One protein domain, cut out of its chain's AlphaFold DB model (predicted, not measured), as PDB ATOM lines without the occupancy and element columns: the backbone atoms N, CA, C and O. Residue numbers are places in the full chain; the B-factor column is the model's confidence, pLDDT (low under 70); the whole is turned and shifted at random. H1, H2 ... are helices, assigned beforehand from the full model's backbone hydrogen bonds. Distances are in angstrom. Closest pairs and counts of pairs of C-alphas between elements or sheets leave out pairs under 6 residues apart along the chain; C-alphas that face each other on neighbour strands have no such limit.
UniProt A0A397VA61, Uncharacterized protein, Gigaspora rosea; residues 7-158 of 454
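Overview. This is residues 7 to 158 of the 454 residues of an uncharacterized protein of Gigaspora rosea (UniProt A0A397VA61). Look first for a lopsided bundle of four helices, in which the long hairpin of H2 and H3 has H4 beside it, and H1 crosses H4 at a slant; short H5 packs on H1, away from the hairpin. The bundle is up and down, each of H1 to H4 running against the one before it, but it is loosely knit, since H4 only just touches H2 and H3. The longest axis runs from the link after H2, at one end, to the wide loop before H5, at the other. You have 152 residues with five named helices, H1 to H5 in order, and no named strand: the class is all helix. The whole is compact, with a radius of gyration of the C-alphas of 17.1 A, and spans 56 by 42 by 24 A.

Arrangement. Begin with H1, residues 7 to 23, and look next at H2, residues 36 to 65: the two are near each other, with 11 pairs of C-alphas within 10 A. H3, residues 78 to 99, forms a helical hairpin with H2; they touch at a shallow tilt of 22 degrees, opposite ways, and their closest C-alphas, of Lys 47 and Val 87, are 5.8 A apart. H4, residues 104 to 125, is the hub, touching three other helices. H3 and H4, also a helical hairpin, only just touch, with 3 pairs of C-alphas within 8 A; the closest are those of Lys 93 and Leu 110, 7.4 A. H2 and H4 only just touch too, with 3 such pairs, the closest being Leu 39 and Gln 111, 7.0 A between C-alphas. With residues 115 to 122 alone, H4 touches H1, opposite ways at a steep tilt of 44 degrees; the C-alphas of Tyr 19 and Tyr 115 come closest, at 6.3 A. H5, residues 149 to 154, touches H1, the closest C-alphas being those of Gln 17 and Val 149, 5.9 A; H5 is apart from H2, H3 and H4. In H2, H3, H4 and H5 every O i to N i+4 pair is within hydrogen-bond range; in H1 12 of 13 are.

Along the chain. Find C-alpha 7 at (-31.872, 85.886, -10.160); from there H1 runs 24.9 A to C-alpha 23. H2 runs 42.7 A, from C-alpha 36 at (-37.870, 104.909, -27.494) to C-alpha 65. H3 and H4 each measure 31.7 A. H5 ends with C-alpha 154 at (-46.827, 89.728, -0.517).

Size, cuts and confidence. The C-alphas farthest apart are those of Lys 66 and Lys 142, 55.7 A. The printed part has no cut. The H3 to H4 link is tight; the other three are long. Look for low confidence, pLDDT under 70, at residues 24 to 31, 69 to 76, 99 to 100 and 135 to 142; the mean of the printed part is 79.7.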
ATOM      1  N   LYS A   7     -32.021  85.093  -8.930       86.44
ATOM      2  CA  LYS A   7     -31.872  85.886 -10.160       86.44
ATOM      3  C   LYS A   7     -33.230  86.383 -10.640       86.44
ATOM      4  O   LYS A   7     -33.360  87.558 -10.981       86.44
ATOM      5  N   ASP A   8     -34.231  85.514 -10.614       87.88
ATOM      6  CA  ASP A   8     -35.611  85.873 -10.927       87.88
ATOM      7  C   ASP A   8     -36.169  86.870  -9.911       87.88
ATOM      8  O   ASP A   8     -36.760  87.865 -10.313       87.88
ATOM      9  N   ARG A   9     -35.925  86.667  -8.611       90.31
ATOM     10  CA  ARG A   9     -36.331  87.594  -7.546       90.31
ATOM     11  C   ARG A   9     -35.794  88.999  -7.785       90.31
ATOM     12  O   ARG A   9     -36.544  89.965  -7.702       90.31
ATOM     13  N   LYS A  10     -34.511  89.121  -8.142       92.06
ATOM     14  CA  LYS A  10     -33.901  90.415  -8.480       92.06
ATOM     15  C   LYS A  10     -34.590  91.074  -9.678       92.06
ATOM     16  O   LYS A  10     -34.814  92.281  -9.661       92.06
ATOM     17  N   PHE A  11     -34.919  90.296 -10.709       92.56
ATOM     18  CA  PHE A  11     -35.634  90.800 -11.881       92.56
ATOM     19  C   PHE A  11     -37.063  91.236 -11.535       92.56
ATOM     20  O   PHE A  11     -37.461  92.336 -11.902       92.56
ATOM     21  N   ILE A  12     -37.805  90.406 -10.799       92.94
ATOM     22  CA  ILE A  12     -39.179  90.669 -10.353       92.94
ATOM     23  C   ILE A  12     -39.224  91.950  -9.523       92.94
ATOM     24  O   ILE A  12     -39.994  92.847  -9.844       92.94
ATOM     25  N   ASN A  13     -38.345  92.086  -8.526       93.50
ATOM     26  CA  ASN A  13     -38.284  93.293  -7.704       93.50
ATOM     27  C   ASN A  13     -38.009  94.540  -8.548       93.50
ATOM     28  O   ASN A  13     -38.639  95.572  -8.338       93.50
ATOM     29  N   LYS A  14     -37.116  94.434  -9.541       94.44
ATOM     30  CA  LYS A  14     -36.839  95.528 -10.477       94.44
ATOM     31  C   LYS A  14     -38.096  95.926 -11.263       94.44
ATOM     32  O   LYS A  14     -38.422  97.105 -11.288       94.44
ATOM     33  N   ILE A  15     -38.807  94.982 -11.883       93.06
ATOM     34  CA  ILE A  15     -39.979  95.321 -12.713       93.06
ATOM     35  C   ILE A  15     -41.188  95.776 -11.885       93.06
ATOM     36  O   ILE A  15     -41.973  96.587 -12.363       93.06
ATOM     37  N   VAL A  16     -41.324  95.314 -10.640       91.50
ATOM     38  CA  VAL A  16     -42.361  95.796  -9.709       91.50
ATOM     39  C   VAL A  16     -42.030  97.202  -9.212       91.50
ATOM     40  O   VAL A  16     -42.924  98.036  -9.122       91.50
ATOM     41  N   GLN A  17     -40.755  97.508  -8.957       90.56
ATOM     42  CA  GLN A  17     -40.349  98.882  -8.659       90.56
ATOM     43  C   GLN A  17     -40.644  99.804  -9.846       90.56
ATOM     44  O   GLN A  17     -41.240 100.860  -9.674       90.56
ATOM     45  N   GLU A  18     -40.326  99.375 -11.069       88.19
ATOM     46  CA  GLU A  18     -40.666 100.143 -12.269       88.19
ATOM     47  C   GLU A  18     -42.184 100.320 -12.436       88.19
ATOM     48  O   GLU A  18     -42.636 101.398 -12.813       88.19
ATOM     49  N   TYR A  19     -42.981  99.299 -12.112       87.75
ATOM     50  CA  TYR A  19     -44.445  99.381 -12.083       87.75
ATOM     51  C   TYR A  19     -44.957 100.446 -11.102       87.75
ATOM     52  O   TYR A  19     -45.939 101.129 -11.402       87.75
ATOM     53  N   ILE A  20     -44.289 100.612  -9.957       84.75
ATOM     54  CA  ILE A  20     -44.580 101.671  -8.984       84.75
ATOM     55  C   ILE A  20     -44.181 103.042  -9.539       84.75
ATOM     56  O   ILE A  20     -44.987 103.973  -9.519       84.75
ATOM     57  N   ASP A  21     -42.969 103.159 -10.079       82.19
ATOM     58  CA  ASP A  21     -42.388 104.431 -10.520       82.19
ATOM     59  C   ASP A  21     -43.120 105.025 -11.734       82.19
ATOM     60  O   ASP A  21     -43.329 106.239 -11.812       82.19
ATOM     61  N   ILE A  22     -43.548 104.172 -12.676       79.38
ATOM     62  CA  ILE A  22     -44.344 104.558 -13.855       79.38
ATOM     63  C   ILE A  22     -45.662 105.226 -13.421       79.38
ATOM     64  O   ILE A  22     -46.147 106.142 -14.085       79.38
ATOM     65  N   GLN A  23     -46.219 104.786 -12.294       72.56
ATOM     66  CA  GLN A  23     -47.537 105.165 -11.798       72.56
ATOM     67  C   GLN A  23     -47.582 106.438 -10.937       72.56
ATOM     68  O   GLN A  23     -48.671 106.967 -10.715       72.56
ATOM     69  N   ASP A  24     -46.456 106.957 -10.442       60.91
ATOM     70  CA  ASP A  24     -46.473 108.165  -9.605       60.91
ATOM     71  C   ASP A  24     -46.861 109.394 -10.450       60.91
ATOM     72  O   ASP A  24     -46.236 109.687 -11.461       60.91
ATOM     73  N   GLN A  25     -47.919 110.128 -10.104       56.88
ATOM     74  CA  GLN A  25     -48.355 111.273 -10.913       56.88
ATOM     75  C   GLN A  25     -48.720 112.496 -10.091       56.88
ATOM     76  O   GLN A  25     -49.577 112.473  -9.208       56.88
ATOM     77  N   LYS A  26     -48.149 113.623 -10.525       47.84
ATOM     78  CA  LYS A  26     -48.705 114.971 -10.379       47.84
ATOM     79  C   LYS A  26     -49.435 115.350 -11.682       47.84
ATOM     80  O   LYS A  26     -48.935 116.171 -12.443       47.84
ATOM     81  N   GLY A  27     -50.590 114.735 -11.955       45.34
ATOM     82  CA  GLY A  27     -51.535 115.192 -12.992       45.34
ATOM     83  C   GLY A  27     -51.191 114.929 -14.474       45.34
ATOM     84  O   GLY A  27     -51.647 115.696 -15.317       45.34
ATOM     85  N   ARG A  28     -50.417 113.886 -14.814       47.06
ATOM     86  CA  ARG A  28     -50.138 113.407 -16.196       47.06
ATOM     87  C   ARG A  28     -50.046 111.889 -16.214       47.06
ATOM     88  O   ARG A  28     -49.373 111.423 -15.317       47.06
ATOM     89  N   GLN A  29     -50.526 111.181 -17.252       52.56
ATOM     90  CA  GLN A  29     -50.613 109.701 -17.364       52.56
ATOM     91  C   GLN A  29     -49.338 108.886 -17.010       52.56
ATOM     92  O   GLN A  29     -49.459 107.694 -16.735       52.56
ATOM     93  N   PHE A  30     -48.152 109.500 -16.901       57.38
ATOM     94  CA  PHE A  30     -46.946 108.923 -16.284       57.38
ATOM     95  C   PHE A  30     -46.108 109.996 -15.556       57.38
ATOM     96  O   PHE A  30     -46.091 111.153 -15.984       57.38
ATOM     97  N   SER A  31     -45.358 109.623 -14.502       57.53
ATOM     98  CA  SER A  31     -44.349 110.506 -13.859       57.53
ATOM     99  C   SER A  31     -43.287 110.967 -14.859       57.53
ATOM    100  O   SER A  31     -42.882 112.129 -14.874       57.53
ATOM    101  N   THR A  32     -42.820 110.011 -15.666       70.62
ATOM    102  CA  THR A  32     -41.710 110.122 -16.608       70.62
ATOM    103  C   THR A  32     -42.037 109.282 -17.834       70.62
ATOM    104  O   THR A  32     -42.216 108.065 -17.733       70.62
ATOM    105  N   LEU A  33     -42.093 109.921 -18.997       81.62
ATOM    106  CA  LEU A  33     -42.213 109.221 -20.270       81.62
ATOM    107  C   LEU A  33     -40.856 108.612 -20.650       81.62
ATOM    108  O   LEU A  33     -39.819 109.275 -20.580       81.62
ATOM    109  N   TYR A  34     -40.847 107.338 -21.019       87.00
ATOM    110  CA  TYR A  34     -39.657 106.630 -21.465       87.00
ATOM    111  C   TYR A  34     -39.275 107.068 -22.876       87.00
ATOM    112  O   TYR A  34     -40.128 107.266 -23.740       87.00
ATOM    113  N   THR A  35     -37.968 107.162 -23.131       89.94
ATOM    114  CA  THR A  35     -37.473 107.285 -24.505       89.94
ATOM    115  C   THR A  35     -37.732 105.987 -25.270       89.94
ATOM    116  O   THR A  35     -37.865 104.913 -24.667       89.94
ATOM    117  N   LYS A  36     -37.743 106.070 -26.604       89.31
ATOM    118  CA  LYS A  36     -37.870 104.909 -27.494       89.31
ATOM    119  C   LYS A  36     -36.872 103.807 -27.120       89.31
ATOM    120  O   LYS A  36     -37.257 102.656 -26.934       89.31
ATOM    121  N   GLU A  37     -35.604 104.158 -26.921       90.62
ATOM    122  CA  GLU A  37     -34.522 103.214 -26.615       90.62
ATOM    123  C   GLU A  37     -34.739 102.532 -25.265       90.62
ATOM    124  O   GLU A  37     -34.540 101.319 -25.129       90.62
ATOM    125  N   ARG A  38     -35.181 103.300 -24.259       91.38
ATOM    126  CA  ARG A  38     -35.503 102.756 -22.940       91.38
ATOM    127  C   ARG A  38     -36.662 101.773 -23.041       91.38
ATOM    128  O   ARG A  38     -36.572 100.691 -22.468       91.38
ATOM    129  N   LEU A  39     -37.713 102.106 -23.786       90.12
ATOM    130  CA  LEU A  39     -38.885 101.249 -23.933       90.12
ATOM    131  C   LEU A  39     -38.554  99.947 -24.685       90.12
ATOM    132  O   LEU A  39     -38.901  98.865 -24.207       90.12
ATOM    133  N   ILE A  40     -37.782 100.020 -25.777       90.81
ATOM    134  CA  ILE A  40     -37.254  98.841 -26.492       90.81
ATOM    135  C   ILE A  40     -36.475  97.939 -25.537       90.81
ATOM    136  O   ILE A  40     -36.679  96.721 -25.518       90.81
ATOM    137  N   LYS A  41     -35.570  98.524 -24.742       94.12
ATOM    138  CA  LYS A  41     -34.772  97.777 -23.768       94.12
ATOM    139  C   LYS A  41     -35.668  97.055 -22.764       94.12
ATOM    140  O   LYS A  41     -35.454  95.873 -22.518       94.12
ATOM    141  N   GLN A  42     -36.692  97.726 -22.246       92.88
ATOM    142  CA  GLN A  42     -37.599  97.142 -21.262       92.88
ATOM    143  C   GLN A  42     -38.442  95.990 -21.821       92.88
ATOM    144  O   GLN A  42     -38.543  94.932 -21.194       92.88
ATOM    145  N   PHE A  43     -38.980  96.137 -23.034       91.50
ATOM    146  CA  PHE A  43     -39.669  95.045 -23.723       91.50
ATOM    147  C   PHE A  43     -38.733  93.859 -24.004       91.50
ATOM    148  O   PHE A  43     -39.116  92.706 -23.794       91.50
ATOM    149  N   LYS A  44     -37.487  94.112 -24.430       92.38
ATOM    150  CA  LYS A  44     -36.483  93.056 -24.659       92.38
ATOM    151  C   LYS A  44     -36.108  92.329 -23.368       92.38
ATOM    152  O   LYS A  44     -36.069  91.100 -23.370       92.38
ATOM    153  N   ASP A  45     -35.874  93.056 -22.279       93.25
ATOM    154  CA  ASP A  45     -35.554  92.483 -20.967       93.25
ATOM    155  C   ASP A  45     -36.696  91.578 -20.474       93.25
ATOM    156  O   ASP A  45     -36.454  90.433 -20.074       93.25
ATOM    157  N   LEU A  46     -37.946  92.042 -20.591       91.06
ATOM    158  CA  LEU A  46     -39.138  91.269 -20.241       91.06
ATOM    159  C   LEU A  46     -39.288  90.012 -21.107       91.06
ATOM    160  O   LEU A  46     -39.468  88.913 -20.577       91.06
ATOM    161  N   LYS A  47     -39.130  90.144 -22.430       89.62
ATOM    162  CA  LYS A  47     -39.155  89.011 -23.364       89.62
ATOM    163  C   LYS A  47     -38.107  87.964 -23.009       89.62
ATOM    164  O   LYS A  47     -38.419  86.780 -22.944       89.62
ATOM    165  N   ASN A  48     -36.869  88.390 -22.770       88.62
ATOM    166  CA  ASN A  48     -35.766  87.488 -22.452       88.62
ATOM    167  C   ASN A  48     -36.046  86.685 -21.181       88.62
ATOM    168  O   ASN A  48     -35.697  85.506 -21.113       88.62
ATOM    169  N   GLN A  49     -36.691  87.297 -20.187       88.81
ATOM    170  CA  GLN A  49     -37.082  86.580 -18.984       88.81
ATOM    171  C   GLN A  49     -38.220  85.584 -19.252       88.81
ATOM    172  O   GLN A  49     -38.126  84.443 -18.811       88.81
ATOM    173  N   LEU A  50     -39.237  85.949 -20.039       82.62
ATOM    174  CA  LEU A  50     -40.303  85.018 -20.435       82.62
ATOM    175  C   LEU A  50     -39.780  83.837 -21.267       82.62
ATOM    176  O   LEU A  50     -40.204  82.708 -21.060       82.62
ATOM    177  N   VAL A  51     -38.800  84.050 -22.146       81.69
ATOM    178  CA  VAL A  51     -38.159  82.962 -22.907       81.69
ATOM    179  C   VAL A  51     -37.446  81.969 -21.983       81.69
ATOM    180  O   VAL A  51     -37.455  80.765 -22.245       81.69
ATOM    181  N   LYS A  52     -36.849  82.430 -20.875       85.38
ATOM    182  CA  LYS A  52     -36.313  81.516 -19.849       85.38
ATOM    183  C   LYS A  52     -37.429  80.726 -19.172       85.38
ATOM    184  O   LYS A  52     -37.238  79.544 -18.907       85.38
ATOM    185  N   GLU A  53     -38.584  81.346 -18.934       83.56
ATOM    186  CA  GLU A  53     -39.750  80.640 -18.394       83.56
ATOM    187  C   GLU A  53     -40.286  79.578 -19.338       83.56
ATOM    188  O   GLU A  53     -40.551  78.481 -18.871       83.56
ATOM    189  N   ILE A  54     -40.337  79.833 -20.648       80.19
ATOM    190  CA  ILE A  54     -40.716  78.809 -21.635       80.19
ATOM    191  C   ILE A  54     -39.845  77.558 -21.472       80.19
ATOM    192  O   ILE A  54     -40.361  76.442 -21.415       80.19
ATOM    193  N   LYS A  55     -38.523  77.732 -21.336       82.06
ATOM    194  CA  LYS A  55     -37.589  76.611 -21.133       82.06
ATOM    195  C   LYS A  55     -37.846  75.871 -19.819       82.06
ATOM    196  O   LYS A  55     -37.792  74.645 -19.794       82.06
ATOM    197  N   ARG A  56     -38.140  76.598 -18.734       82.88
ATOM    198  CA  ARG A  56     -38.483  75.999 -17.433       82.88
ATOM    199  C   ARG A  56     -39.804  75.234 -17.498       82.88
ATOM    200  O   ARG A  56     -39.861  74.108 -17.023       82.88
ATOM    201  N   THR A  57     -40.828  75.799 -18.133       79.81
ATOM    202  CA  THR A  57     -42.128  75.149 -18.334       79.81
ATOM    203  C   THR A  57     -41.998  73.888 -19.182       79.81
ATOM    204  O   THR A  57     -42.582  72.870 -18.833       79.81
ATOM    205  N   ALA A  58     -41.180  73.906 -20.238       75.62
ATOM    206  CA  ALA A  58     -40.895  72.711 -21.029       75.62
ATOM    207  C   ALA A  58     -40.212  71.608 -20.202       75.62
ATOM    208  O   ALA A  58     -40.558  70.436 -20.337       75.62
ATOM    209  N   HIS A  59     -39.277  71.977 -19.318       81.75
ATOM    210  CA  HIS A  59     -38.636  71.028 -18.405       81.75
ATOM    211  C   HIS A  59     -39.632  70.430 -17.404       81.75
ATOM    212  O   HIS A  59     -39.703  69.213 -17.277       81.75
ATOM    213  N   GLN A  60     -40.430  71.273 -16.745       82.81
ATOM    214  CA  GLN A  60     -41.459  70.840 -15.792       82.81
ATOM    215  C   GLN A  60     -42.479  69.910 -16.451       82.81
ATOM    216  O   GLN A  60     -42.751  68.829 -15.941       82.81
ATOM    217  N   PHE A  61     -42.957  70.272 -17.643       78.44
ATOM    218  CA  PHE A  61     -43.866  69.432 -18.416       78.44
ATOM    219  C   PHE A  61     -43.262  68.054 -18.709       78.44
ATOM    220  O   PHE A  61     -43.942  67.038 -18.560       78.44
ATOM    221  N   LYS A  62     -41.973  67.998 -19.071       80.75
ATOM    222  CA  LYS A  62     -41.258  66.734 -19.289       80.75
ATOM    223  C   LYS A  62     -41.143  65.904 -18.014       80.75
ATOM    224  O   LYS A  62     -41.299  64.685 -18.067       80.75
ATOM    225  N   GLU A  63     -40.884  66.532 -16.874       87.69
ATOM    226  CA  GLU A  63     -40.803  65.837 -15.588       87.69
ATOM    227  C   GLU A  63     -42.152  65.252 -15.153       87.69
ATOM    228  O   GLU A  63     -42.187  64.105 -14.696       87.69
ATOM    229  N   GLU A  64     -43.235  66.008 -15.338       88.19
ATOM    230  CA  GLU A  64     -44.600  65.656 -14.932       88.19
ATOM    231  C   GLU A  64     -45.230  64.606 -15.853       88.19
ATOM    232  O   GLU A  64     -45.741  63.589 -15.390       88.19
ATOM    233  N   THR A  65     -45.163  64.820 -17.168       82.31
ATOM    234  CA  THR A  65     -45.871  63.988 -18.158       82.31
ATOM    235  C   THR A  65     -45.015  62.867 -18.739       82.31
ATOM    236  O   THR A  65     -45.528  62.002 -19.448       82.31
ATOM    237  N   LYS A  66     -43.698  62.894 -18.485       87.44
ATOM    238  CA  LYS A  66     -42.684  62.051 -19.147       87.44
ATOM    239  C   LYS A  66     -42.632  62.213 -20.674       87.44
ATOM    240  O   LYS A  66     -41.975  61.418 -21.341       87.44
ATOM    241  N   LYS A  67     -43.272  63.247 -21.233       78.06
ATOM    242  CA  LYS A  67     -43.254  63.584 -22.663       78.06
ATOM    243  C   LYS A  67     -42.490  64.879 -22.895       78.06
ATOM    244  O   LYS A  67     -42.574  65.812 -22.105       78.06
ATOM    245  N   GLU A  68     -41.758  64.965 -24.000       76.06
ATOM    246  CA  GLU A  68     -41.152  66.239 -24.387       76.06
ATOM    247  C   GLU A  68     -42.221  67.232 -24.841       76.06
ATOM    248  O   GLU A  68     -43.201  66.854 -25.487       76.06
ATOM    249  N   LEU A  69     -42.020  68.506 -24.501       62.34
ATOM    250  CA  LEU A  69     -42.843  69.589 -25.016       62.34
ATOM    251  C   LEU A  69     -42.407  69.893 -26.458       62.34
ATOM    252  O   LEU A  69     -41.271  70.289 -26.713       62.34
ATOM    253  N   THR A  70     -43.320  69.697 -27.398       62.22
ATOM    254  CA  THR A  70     -43.163  69.827 -28.849       62.22
ATOM    255  C   THR A  70     -44.284  70.693 -29.403       62.22
ATOM    256  O   THR A  70     -45.329  70.830 -28.774       62.22
ATOM    257  N   ILE A  71     -44.138  71.203 -30.624       50.16
ATOM    258  CA  ILE A  71     -45.179  72.015 -31.281       50.16
ATOM    259  C   ILE A  71     -46.566  71.343 -31.344       50.16
ATOM    260  O   ILE A  71     -47.570  72.032 -31.493       50.16
ATOM    261  N   PHE A  72     -46.632  70.012 -31.230       44.62
ATOM    262  CA  PHE A  72     -47.874  69.243 -31.305       44.62
ATOM    263  C   PHE A  72     -48.602  69.130 -29.962       44.62
ATOM    264  O   PHE A  72     -49.817  68.973 -29.950       44.62
ATOM    265  N   ASN A  73     -47.884  69.227 -28.840       54.91
ATOM    266  CA  ASN A  73     -48.449  69.108 -27.490       54.91
ATOM    267  C   ASN A  73     -48.186  70.347 -26.617       54.91
ATOM    268  O   ASN A  73     -48.574  70.379 -25.454       54.91
ATOM    269  N   THR A  74     -47.583  71.408 -27.162       53.47
ATOM    270  CA  THR A  74     -47.350  72.677 -26.454       53.47
ATOM    271  C   THR A  74     -48.627  73.301 -25.898       53.47
ATOM    272  O   THR A  74     -48.582  73.970 -24.867       53.47
ATOM    273  N   PHE A  75     -49.766  73.061 -26.552       61.84
ATOM    274  CA  PHE A  75     -51.074  73.550 -26.117       61.84
ATOM    275  C   PHE A  75     -51.694  72.723 -24.975       61.84
ATOM    276  O   PHE A  75     -52.703  73.130 -24.412       61.84
ATOM    277  N   GLU A  76     -51.083  71.603 -24.576       69.94
ATOM    278  CA  GLU A  76     -51.492  70.861 -23.373       69.94
ATOM    279  C   GLU A  76     -51.044  71.577 -22.085       69.94
ATOM    280  O   GLU A  76     -51.588  71.338 -21.009       69.94
ATOM    281  N   SER A  77     -50.064  72.487 -22.174       72.44
ATOM    282  CA  SER A  77     -49.592  73.279 -21.037       72.44
ATOM    283  C   SER A  77     -50.211  74.678 -21.044       72.44
ATOM    284  O   SER A  77     -49.759  75.575 -21.757       72.44
ATOM    285  N   GLN A  78     -51.195  74.905 -20.169       77.62
ATOM    286  CA  GLN A  78     -51.829  76.220 -20.002       77.62
ATOM    287  C   GLN A  78     -50.813  77.326 -19.666       77.62
ATOM    288  O   GLN A  78     -50.937  78.467 -20.111       77.62
ATOM    289  N   ASN A  79     -49.778  76.982 -18.894       79.81
ATOM    290  CA  ASN A  79     -48.717  77.917 -18.541       79.81
ATOM    291  C   ASN A  79     -47.838  78.263 -19.754       79.81
ATOM    292  O   ASN A  79     -47.472  79.422 -19.929       79.81
ATOM    293  N   TYR A  80     -47.546  77.292 -20.627       74.50
ATOM    294  CA  TYR A  80     -46.834  77.560 -21.878       74.50
ATOM    295  C   TYR A  80     -47.636  78.498 -22.784       74.50
ATOM    296  O   TYR A  80     -47.075  79.490 -23.246       74.50
ATOM    297  N   ILE A  81     -48.933  78.220 -22.987       74.31
ATOM    298  CA  ILE A  81     -49.831  79.060 -23.801       74.31
ATOM    299  C   ILE A  81     -49.773  80.504 -23.312       74.31
ATOM    300  O   ILE A  81     -49.463  81.412 -24.080       74.31
ATOM    301  N   TYR A  82     -49.975  80.706 -22.008       82.25
ATOM    302  CA  TYR A  82     -49.947  82.034 -21.413       82.25
ATOM    303  C   TYR A  82     -48.628  82.767 -21.698       82.25
ATOM    304  O   TYR A  82     -48.628  83.920 -22.131       82.25
ATOM    305  N   ILE A  83     -47.485  82.112 -21.470       73.44
ATOM    306  CA  ILE A  83     -46.171  82.737 -21.663       73.44
ATOM    307  C   ILE A  83     -45.930  83.053 -23.143       73.44
ATOM    308  O   ILE A  83     -45.433  84.135 -23.466       73.44
ATOM    309  N   PHE A  84     -46.289  82.129 -24.034       74.56
ATOM    310  CA  PHE A  84     -46.149  82.286 -25.476       74.56
ATOM    311  C   PHE A  84     -46.976  83.465 -26.003       74.56
ATOM    312  O   PHE A  84     -46.457  84.290 -26.760       74.56
ATOM    313  N   ASP A  85     -48.213  83.616 -25.532       77.81
ATOM    314  CA  ASP A  85     -49.074  84.747 -25.877       77.81
ATOM    315  C   ASP A  85     -48.441  86.076 -25.455       77.81
ATOM    316  O   ASP A  85     -48.367  87.023 -26.244       77.81
ATOM    317  N   LYS A  86     -47.896  86.155 -24.232       83.19
ATOM    318  CA  LYS A  86     -47.205  87.368 -23.761       83.19
ATOM    319  C   LYS A  86     -45.957  87.682 -24.584       83.19
ATOM    320  O   LYS A  86     -45.734  88.843 -24.919       83.19
ATOM    321  N   VAL A  87     -45.162  86.675 -24.948       75.81
ATOM    322  CA  VAL A  87     -43.992  86.858 -25.827       75.81
ATOM    323  C   VAL A  87     -44.410  87.363 -27.209       75.81
ATOM    324  O   VAL A  87     -43.763  88.265 -27.746       75.81
ATOM    325  N   THR A  88     -45.498  86.832 -27.763       74.44
ATOM    326  CA  THR A  88     -46.036  87.242 -29.067       74.44
ATOM    327  C   THR A  88     -46.490  88.698 -29.045       74.44
ATOM    328  O   THR A  88     -46.094  89.473 -29.916       74.44
ATOM    329  N   ILE A  89     -47.214  89.109 -27.996       79.56
ATOM    330  CA  ILE A  89     -47.596  90.513 -27.788       79.56
ATOM    331  C   ILE A  89     -46.350  91.402 -27.730       79.56
ATOM    332  O   ILE A  89     -46.287  92.410 -28.428       79.56
ATOM    333  N   ILE A  90     -45.330  91.026 -26.952       76.25
ATOM    334  CA  ILE A  90     -44.096  91.820 -26.847       76.25
ATOM    335  C   ILE A  90     -43.385  91.941 -28.201       76.25
ATOM    336  O   ILE A  90     -42.906  93.021 -28.539       76.25
ATOM    337  N   ASN A  91     -43.314  90.866 -28.991       70.75
ATOM    338  CA  ASN A  91     -42.711  90.916 -30.325       70.75
ATOM    339  C   ASN A  91     -43.468  91.870 -31.256       70.75
ATOM    340  O   ASN A  91     -42.827  92.653 -31.952       70.75
ATOM    341  N   TYR A  92     -44.803  91.856 -31.223       77.25
ATOM    342  CA  TYR A  92     -45.615  92.808 -31.982       77.25
ATOM    343  C   TYR A  92     -45.330  94.256 -31.560       77.25
ATOM    344  O   TYR A  92     -45.150  95.119 -32.413       77.25
ATOM    345  N   LYS A  93     -45.197  94.524 -30.253       82.69
ATOM    346  CA  LYS A  93     -44.867  95.867 -29.746       82.69
ATOM    347  C   LYS A  93     -43.465  96.329 -30.107       82.69
ATOM    348  O   LYS A  93     -43.281  97.492 -30.445       82.69
ATOM    349  N   LEU A  94     -42.485  95.429 -30.102       78.44
ATOM    350  CA  LEU A  94     -41.147  95.737 -30.602       78.44
ATOM    351  C   LEU A  94     -41.173  96.072 -32.102       78.44
ATOM    352  O   LEU A  94     -40.579  97.068 -32.501       78.44
ATOM    353  N   TRP A  95     -41.914  95.308 -32.910       80.94
ATOM    354  CA  TRP A  95     -42.094  95.603 -34.334       80.94
ATOM    355  C   TRP A  95     -42.806  96.944 -34.571       80.94
ATOM    356  O   TRP A  95     -42.390  97.724 -35.424       80.94
ATOM    357  N   GLU A  96     -43.837  97.257 -33.785       78.38
ATOM    358  CA  GLU A  96     -44.560  98.534 -33.837       78.38
ATOM    359  C   GLU A  96     -43.645  99.726 -33.506       78.38
ATOM    360  O   GLU A  96     -43.742 100.777 -34.135       78.38
ATOM    361  N   ILE A  97     -42.715  99.543 -32.563       82.62
ATOM    362  CA  ILE A  97     -41.718 100.552 -32.193       82.62
ATOM    363  C   ILE A  97     -40.657 100.744 -33.290       82.62
ATOM    364  O   ILE A  97     -40.203 101.867 -33.525       82.62
ATOM    365  N   ASP A  98     -40.236  99.660 -33.940       74.44
ATOM    366  CA  ASP A  98     -39.177  99.683 -34.953       74.44
ATOM    367  C   ASP A  98     -39.679 100.164 -36.330       74.44
ATOM    368  O   ASP A  98     -38.911 100.770 -37.071       74.44
ATOM    369  N   SER A  99     -40.958  99.946 -36.659       67.94
ATOM    370  CA  SER A  99     -41.539 100.221 -37.990       67.94
ATOM    371  C   SER A  99     -42.045 101.650 -38.213       67.94
ATOM    372  O   SER A  99     -42.354 102.001 -39.349       67.94
ATOM    373  N   LYS A 100     -42.166 102.471 -37.163       68.56
ATOM    374  CA  LYS A 100     -42.796 103.799 -37.238       68.56
ATOM    375  C   LYS A 100     -41.953 104.882 -36.573       68.56
ATOM    376  O   LYS A 100     -41.243 104.641 -35.589       68.56
ATOM    377  N   GLU A 101     -42.082 106.106 -37.078       70.00
ATOM    378  CA  GLU A 101     -41.689 107.289 -36.322       70.00
ATOM    379  C   GLU A 101     -42.674 107.467 -35.157       70.00
ATOM    380  O   GLU A 101     -43.894 107.408 -35.327       70.00
ATOM    381  N   LEU A 102     -42.147 107.566 -33.937       77.69
ATOM    382  CA  LEU A 102     -42.949 107.504 -32.719       77.69
ATOM    383  C   LEU A 102     -43.292 108.908 -32.238       77.69
ATOM    384  O   LEU A 102     -42.422 109.636 -31.763       77.69
ATOM    385  N   THR A 103     -44.576 109.256 -32.299       81.81
ATOM    386  CA  THR A 103     -45.099 110.434 -31.606       81.81
ATOM    387  C   THR A 103     -45.059 110.227 -30.089       81.81
ATOM    388  O   THR A 103     -45.025 109.100 -29.586       81.81
ATOM    389  N   THR A 104     -45.093 111.327 -29.335       79.31
ATOM    390  CA  THR A 104     -45.162 111.302 -27.866       79.31
ATOM    391  C   THR A 104     -46.381 110.523 -27.363       79.31
ATOM    392  O   THR A 104     -46.237 109.690 -26.475       79.31
ATOM    393  N   GLU A 105     -47.549 110.711 -27.983       78.38
ATOM    394  CA  GLU A 105     -48.782 109.985 -27.639       78.38
ATOM    395  C   GLU A 105     -48.635 108.475 -27.856       78.38
ATOM    396  O   GLU A 105     -49.058 107.667 -27.029       78.38
ATOM    397  N   LYS A 106     -47.967 108.067 -28.942       81.56
ATOM    398  CA  LYS A 106     -47.752 106.647 -29.217       81.56
ATOM    399  C   LYS A 106     -46.753 106.015 -28.247       81.56
ATOM    400  O   LYS A 106     -46.927 104.860 -27.855       81.56
ATOM    401  N   LEU A 107     -45.735 106.764 -27.817       82.88
ATOM    402  CA  LEU A 107     -44.832 106.342 -26.741       82.88
ATOM    403  C   LEU A 107     -45.571 106.173 -25.410       82.88
ATOM    404  O   LEU A 107     -45.319 105.195 -24.707       82.88
ATOM    405  N   GLU A 108     -46.498 107.075 -25.083       81.81
ATOM    406  CA  GLU A 108     -47.350 106.961 -23.893       81.81
ATOM    407  C   GLU A 108     -48.236 105.710 -23.966       81.81
ATOM    408  O   GLU A 108     -48.291 104.934 -23.008       81.81
ATOM    409  N   GLU A 109     -48.855 105.438 -25.117       82.81
ATOM    410  CA  GLU A 109     -49.657 104.228 -25.331       82.81
ATOM    411  C   GLU A 109     -48.823 102.946 -25.158       82.81
ATOM    412  O   GLU A 109     -49.234 102.003 -24.477       82.81
ATOM    413  N   LEU A 110     -47.623 102.901 -25.736       84.75
ATOM    414  CA  LEU A 110     -46.743 101.737 -25.636       84.75
ATOM    415  C   LEU A 110     -46.184 101.555 -24.219       84.75
ATOM    416  O   LEU A 110     -46.057 100.422 -23.748       84.75
ATOM    417  N   GLN A 111     -45.896 102.647 -23.507       85.88
ATOM    418  CA  GLN A 111     -45.527 102.606 -22.093       85.88
ATOM    419  C   GLN A 111     -46.694 102.113 -21.226       85.88
ATOM    420  O   GLN A 111     -46.480 101.303 -20.322       85.88
ATOM    421  N   TYR A 112     -47.930 102.515 -21.534       84.62
ATOM    422  CA  TYR A 112     -49.129 101.990 -20.882       84.62
ATOM    423  C   TYR A 112     -49.295 100.485 -21.115       84.62
ATOM    424  O   TYR A 112     -49.588  99.725 -20.192       84.62
ATOM    425  N   GLN A 113     -49.053 100.022 -22.338       84.38
ATOM    426  CA  GLN A 113     -49.106  98.600 -22.663       84.38
ATOM    427  C   GLN A 113     -47.995  97.811 -21.960       84.38
ATOM    428  O   GLN A 113     -48.256  96.724 -21.443       84.38
ATOM    429  N   TYR A 114     -46.780  98.360 -21.869       88.94
ATOM    430  CA  TYR A 114     -45.692  97.775 -21.080       88.94
ATOM    431  C   TYR A 114     -46.080  97.632 -19.600       88.94
ATOM    432  O   TYR A 114     -45.931  96.561 -19.011       88.94
ATOM    433  N   TYR A 115     -46.661  98.685 -19.029       87.06
ATOM    434  CA  TYR A 115     -47.215  98.694 -17.679       87.06
ATOM    435  C   TYR A 115     -48.255  97.575 -17.461       87.06
ATOM    436  O   TYR A 115     -48.151  96.805 -16.501       87.06
ATOM    437  N   GLN A 116     -49.211  97.420 -18.382       85.69
ATOM    438  CA  GLN A 116     -50.222  96.356 -18.316       85.69
ATOM    439  C   GLN A 116     -49.612  94.952 -18.443       85.69
ATOM    440  O   GLN A 116     -50.079  93.996 -17.813       85.69
ATOM    441  N   LEU A 117     -48.545  94.799 -19.229       90.00
ATOM    442  CA  LEU A 117     -47.834  93.528 -19.328       90.00
ATOM    443  C   LEU A 117     -47.152  93.158 -18.013       90.00
ATOM    444  O   LEU A 117     -47.316  92.020 -17.584       90.00
ATOM    445  N   ILE A 118     -46.462  94.094 -17.347       89.81
ATOM    446  CA  ILE A 118     -45.872  93.827 -16.024       89.81
ATOM    447  C   ILE A 118     -46.958  93.354 -15.058       89.81
ATOM    448  O   ILE A 118     -46.810  92.292 -14.453       89.81
ATOM    449  N   LYS A 119     -48.063  94.104 -14.975       88.62
ATOM    450  CA  LYS A 119     -49.212  93.782 -14.121       88.62
ATOM    451  C   LYS A 119     -49.690  92.350 -14.347       88.62
ATOM    452  O   LYS A 119     -49.672  91.533 -13.433       88.62
ATOM    453  N   THR A 120     -50.056  92.024 -15.587       90.00
ATOM    454  CA  THR A 120     -50.621  90.706 -15.910       90.00
ATOM    455  C   THR A 120     -49.630  89.566 -15.682       90.00
ATOM    456  O   THR A 120     -50.021  88.539 -15.128       90.00
ATOM    457  N   ILE A 121     -48.358  89.741 -16.058       90.12
ATOM    458  CA  ILE A 121     -47.316  88.715 -15.918       90.12
ATOM    459  C   ILE A 121     -47.012  88.434 -14.445       90.12
ATOM    460  O   ILE A 121     -46.931  87.272 -14.049       90.12
ATOM    461  N   ILE A 122     -46.837  89.477 -13.628       91.69
ATOM    462  CA  ILE A 122     -46.526  89.302 -12.207       91.69
ATOM    463  C   ILE A 122     -47.697  88.651 -11.473       91.69
ATOM    464  O   ILE A 122     -47.466  87.688 -10.750       91.69
ATOM    465  N   THR A 123     -48.938  89.091 -11.709       90.06
ATOM    466  CA  THR A 123     -50.120  88.472 -11.089       90.06
ATOM    467  C   THR A 123     -50.257  86.992 -11.459       90.06
ATOM    468  O   THR A 123     -50.618  86.184 -10.609       90.06
ATOM    469  N   HIS A 124     -49.910  86.609 -12.691       89.88
ATOM    470  CA  HIS A 124     -49.922  85.203 -13.115       89.88
ATOM    471  C   HIS A 124     -48.882  84.352 -12.376       89.88
ATOM    472  O   HIS A 124     -49.187  83.254 -11.920       89.88
ATOM    473  N   PHE A 125     -47.648  84.845 -12.238       88.31
ATOM    474  CA  PHE A 125     -46.571  84.075 -11.603       88.31
ATOM    475  C   PHE A 125     -46.542  84.166 -10.074       88.31
ATOM    476  O   PHE A 125     -45.974  83.292  -9.419       88.31
ATOM    477  N   ILE A 126     -47.124  85.216  -9.498       89.19
ATOM    478  CA  ILE A 126     -47.178  85.470  -8.059       89.19
ATOM    479  C   ILE A 126     -48.635  85.765  -7.713       89.19
ATOM    480  O   ILE A 126     -49.046  86.916  -7.615       89.19
ATOM    481  N   LEU A 127     -49.416  84.703  -7.513       85.81
ATOM    482  CA  LEU A 127     -50.863  84.797  -7.274       85.81
ATOM    483  C   LEU A 127     -51.229  85.650  -6.054       85.81
ATOM    484  O   LEU A 127     -52.253  86.320  -6.062       85.81
ATOM    485  N   LYS A 128     -50.383  85.642  -5.017       88.44
ATOM    486  CA  LYS A 128     -50.569  86.473  -3.819       88.44
ATOM    487  C   LYS A 128     -50.252  87.954  -4.040       88.44
ATOM    488  O   LYS A 128     -50.415  88.740  -3.120       88.44
ATOM    489  N   SER A 129     -49.716  88.323  -5.202       86.88
ATOM    490  CA  SER A 129     -49.375  89.713  -5.464       86.88
ATOM    491  C   SER A 129     -50.636  90.542  -5.685       86.88
ATOM    492  O   SER A 129     -51.526  90.169  -6.448       86.88
ATOM    493  N   GLU A 130     -50.682  91.707  -5.057       83.44
ATOM    494  CA  GLU A 130     -51.797  92.647  -5.138       83.44
ATOM    495  C   GLU A 130     -51.445  93.839  -6.034       83.44
ATOM    496  O   GLU A 130     -51.828  94.978  -5.785       83.44
ATOM    497  N   LEU A 131     -50.735  93.593  -7.142       81.06
ATOM    498  CA  LEU A 131     -50.479  94.648  -8.133       81.06
ATOM    499  C   LEU A 131     -51.791  95.239  -8.674       81.06
ATOM    500  O   LEU A 131     -51.833  96.408  -9.032       81.06
ATOM    501  N   ASN A 132     -52.876  94.456  -8.702       74.56
ATOM    502  CA  ASN A 132     -54.200  94.933  -9.105       74.56
ATOM    503  C   ASN A 132     -54.800  95.966  -8.142       74.56
ATOM    504  O   ASN A 132     -55.500  96.859  -8.613       74.56
ATOM    505  N   GLU A 133     -54.512  95.860  -6.840       71.38
ATOM    506  CA  GLU A 133     -54.964  96.819  -5.821       71.38
ATOM    507  C   GLU A 133     -54.262  98.170  -5.988       71.38
ATOM    508  O   GLU A 133     -54.807  99.228  -5.667       71.38
ATOM    509  N   TYR A 134     -53.048  98.156  -6.535       70.88
ATOM    510  CA  TYR A 134     -52.252  99.349  -6.762       70.88
ATOM    511  C   TYR A 134     -52.478  99.937  -8.163       70.88
ATOM    512  O   TYR A 134     -51.693  99.718  -9.084       70.88
ATOM    513  N   CYS A 135     -53.560 100.714  -8.318       64.62
ATOM    514  CA  CYS A 135     -53.911 101.412  -9.562       64.62
ATOM    515  C   CYS A 135     -54.009 102.939  -9.358       64.62
ATOM    516  O   CYS A 135     -55.016 103.458  -8.882       64.62
ATOM    517  N   TYR A 136     -52.956 103.671  -9.728       65.75
ATOM    518  CA  TYR A 136     -52.818 105.131  -9.563       65.75
ATOM    519  C   TYR A 136     -53.318 105.949 -10.757       65.75
ATOM    520  O   TYR A 136     -53.376 107.175 -10.681       65.75
ATOM    521  N   LEU A 137     -53.688 105.283 -11.853       54.06
ATOM    522  CA  LEU A 137     -54.126 105.934 -13.089       54.06
ATOM    523  C   LEU A 137     -55.493 106.623 -12.970       54.06
ATOM    524  O   LEU A 137     -55.819 107.440 -13.825       54.06
ATOM    525  N   GLU A 138     -56.276 106.325 -11.927       50.09
ATOM    526  CA  GLU A 138     -57.648 106.831 -11.808       50.09
ATOM    527  C   GLU A 138     -57.809 107.983 -10.806       50.09
ATOM    528  O   GLU A 138     -58.547 108.915 -11.113       50.09
ATOM    529  N   PHE A 139     -57.108 108.004  -9.662       53.09
ATOM    530  CA  PHE A 139     -57.050 109.157  -8.741       53.09
ATOM    531  C   PHE A 139     -56.154 108.848  -7.525       53.09
ATOM    532  O   PHE A 139     -56.427 107.894  -6.800       53.09
ATOM    533  N   ARG A 140     -55.149 109.682  -7.211       64.31
ATOM    534  CA  ARG A 140     -54.384 109.596  -5.947       64.31
ATOM    535  C   ARG A 140     -54.730 110.771  -5.036       64.31
ATOM    536  O   ARG A 140     -54.603 111.929  -5.435       64.31
ATOM    537  N   ARG A 141     -55.082 110.495  -3.777       65.50
ATOM    538  CA  ARG A 141     -55.166 111.552  -2.755       65.50
ATOM    539  C   ARG A 141     -53.780 112.074  -2.389       65.50
ATOM    540  O   ARG A 141     -52.815 111.314  -2.326       65.50
ATOM    541  N   LYS A 142     -53.671 113.367  -2.071       66.81
ATOM    542  CA  LYS A 142     -52.386 114.059  -1.832       66.81
ATOM    543  C   LYS A 142     -51.548 113.405  -0.722       66.81
ATOM    544  O   LYS A 142     -50.325 113.509  -0.731       66.81
ATOM    545  N   HIS A 143     -52.203 112.736   0.228       70.94
ATOM    546  CA  HIS A 143     -51.578 112.110   1.398       70.94
ATOM    547  C   HIS A 143     -51.595 110.576   1.379       70.94
ATOM    548  O   HIS A 143     -51.305 109.956   2.404       70.94
ATOM    549  N   GLN A 144     -51.937 109.963   0.244       77.00
ATOM    550  CA  GLN A 144     -51.930 108.510   0.095       77.00
ATOM    551  C   GLN A 144     -50.498 108.000  -0.078       77.00
ATOM    552  O   GLN A 144     -49.729 108.557  -0.868       77.00
ATOM    553  N   ARG A 145     -50.127 106.978   0.696       83.81
ATOM    554  CA  ARG A 145     -48.777 106.403   0.713       83.81
ATOM    555  C   ARG A 145     -48.526 105.548  -0.534       83.81
ATOM    556  O   ARG A 145     -49.430 104.874  -1.018       83.81
ATOM    557  N   ILE A 146     -47.286 105.568  -1.017       84.12
ATOM    558  CA  ILE A 146     -46.798 104.665  -2.067       84.12
ATOM    559  C   ILE A 146     -46.360 103.344  -1.392       84.12
ATOM    560  O   ILE A 146     -45.607 103.406  -0.414       84.12
ATOM    561  N   PRO A 147     -46.833 102.171  -1.845       86.25
ATOM    562  CA  PRO A 147     -46.407 100.880  -1.333       86.25
ATOM    563  C   PRO A 147     -44.965 100.572  -1.699       86.25
ATOM    564  O   PRO A 147     -44.412 101.075  -2.676       86.25
ATOM    565  N   THR A 148     -44.384  99.677  -0.918       90.75
ATOM    566  CA  THR A 148     -43.122  99.019  -1.239       90.75
ATOM    567  C   THR A 148     -43.344  97.848  -2.198       90.75
ATOM    568  O   THR A 148     -44.451  97.320  -2.333       90.75
ATOM    569  N   VAL A 149     -42.267  97.418  -2.858       90.81
ATOM    570  CA  VAL A 149     -42.266  96.225  -3.717       90.81
ATOM    571  C   VAL A 149     -42.705  94.992  -2.930       90.81
ATOM    572  O   VAL A 149     -43.507  94.201  -3.422       90.81
ATOM    573  N   GLU A 150     -42.206  94.844  -1.707       92.06
ATOM    574  CA  GLU A 150     -42.528  93.735  -0.816       92.06
ATOM    575  C   GLU A 150     -44.026  93.686  -0.506       92.06
ATOM    576  O   GLU A 150     -44.637  92.636  -0.680       92.06
ATOM    577  N   GLU A 151     -44.640  94.817  -0.147       89.44
ATOM    578  CA  GLU A 151     -46.073  94.864   0.170       89.44
ATOM    579  C   GLU A 151     -46.955  94.461  -1.021       89.44
ATOM    580  O   GLU A 151     -47.952  93.758  -0.842       89.44
ATOM    581  N   LEU A 152     -46.578  94.856  -2.246       89.88
ATOM    582  CA  LEU A 152     -47.295  94.452  -3.460       89.88
ATOM    583  C   LEU A 152     -47.096  92.976  -3.792       89.88
ATOM    584  O   LEU A 152     -48.031  92.317  -4.237       89.88
ATOM    585  N   LEU A 153     -45.889  92.445  -3.606       91.31
ATOM    586  CA  LEU A 153     -45.581  91.047  -3.905       91.31
ATOM    587  C   LEU A 153     -46.120  90.074  -2.856       91.31
ATOM    588  O   LEU A 153     -46.359  88.907  -3.173       91.31
ATOM    589  N   GLU A 154     -46.279  90.523  -1.614       91.06
ATOM    590  CA  GLU A 154     -46.827  89.728  -0.517       91.06
ATOM    591  C   GLU A 154     -48.344  89.841  -0.380       91.06
ATOM    592  O   GLU A 154     -48.927  88.980   0.277       91.06
ATOM    593  N   GLY A 155     -48.960  90.833  -1.027       86.50
ATOM    594  CA  GLY A 155     -50.402  91.062  -0.952       86.50
ATOM    595  C   GLY A 155     -50.826  91.623   0.399       86.50
ATOM    596  O   GLY A 155     -51.823  91.207   0.979       86.50
ATOM    597  N   THR A 156     -49.998  92.498   0.970       89.69
ATOM    598  CA  THR A 156     -50.288  93.152   2.253       89.69
ATOM    599  C   THR A 156     -50.734  94.600   2.069       89.69
ATOM    600  O   THR A 156     -51.113  95.257   3.044       89.69
ATOM    601  N   TYR A 157     -50.673  95.127   0.842       86.00
ATOM    602  CA  TYR A 157     -51.055  96.499   0.536       86.00
ATOM    603  C   TYR A 157     -52.556  96.620   0.277       86.00
ATOM    604  O   TYR A 157     -53.070  96.179  -0.740       86.00
ATOM    605  N   ASN A 158     -53.252  97.352   1.144       84.75
ATOM    606  CA  ASN A 158     -54.675  97.613   0.968       84.75
ATOM    607  C   ASN A 158     -54.927  99.059   0.524       84.75
ATOM    608  O   ASN A 158     -54.862  99.995   1.329       84.75
TER     609      ASN A 158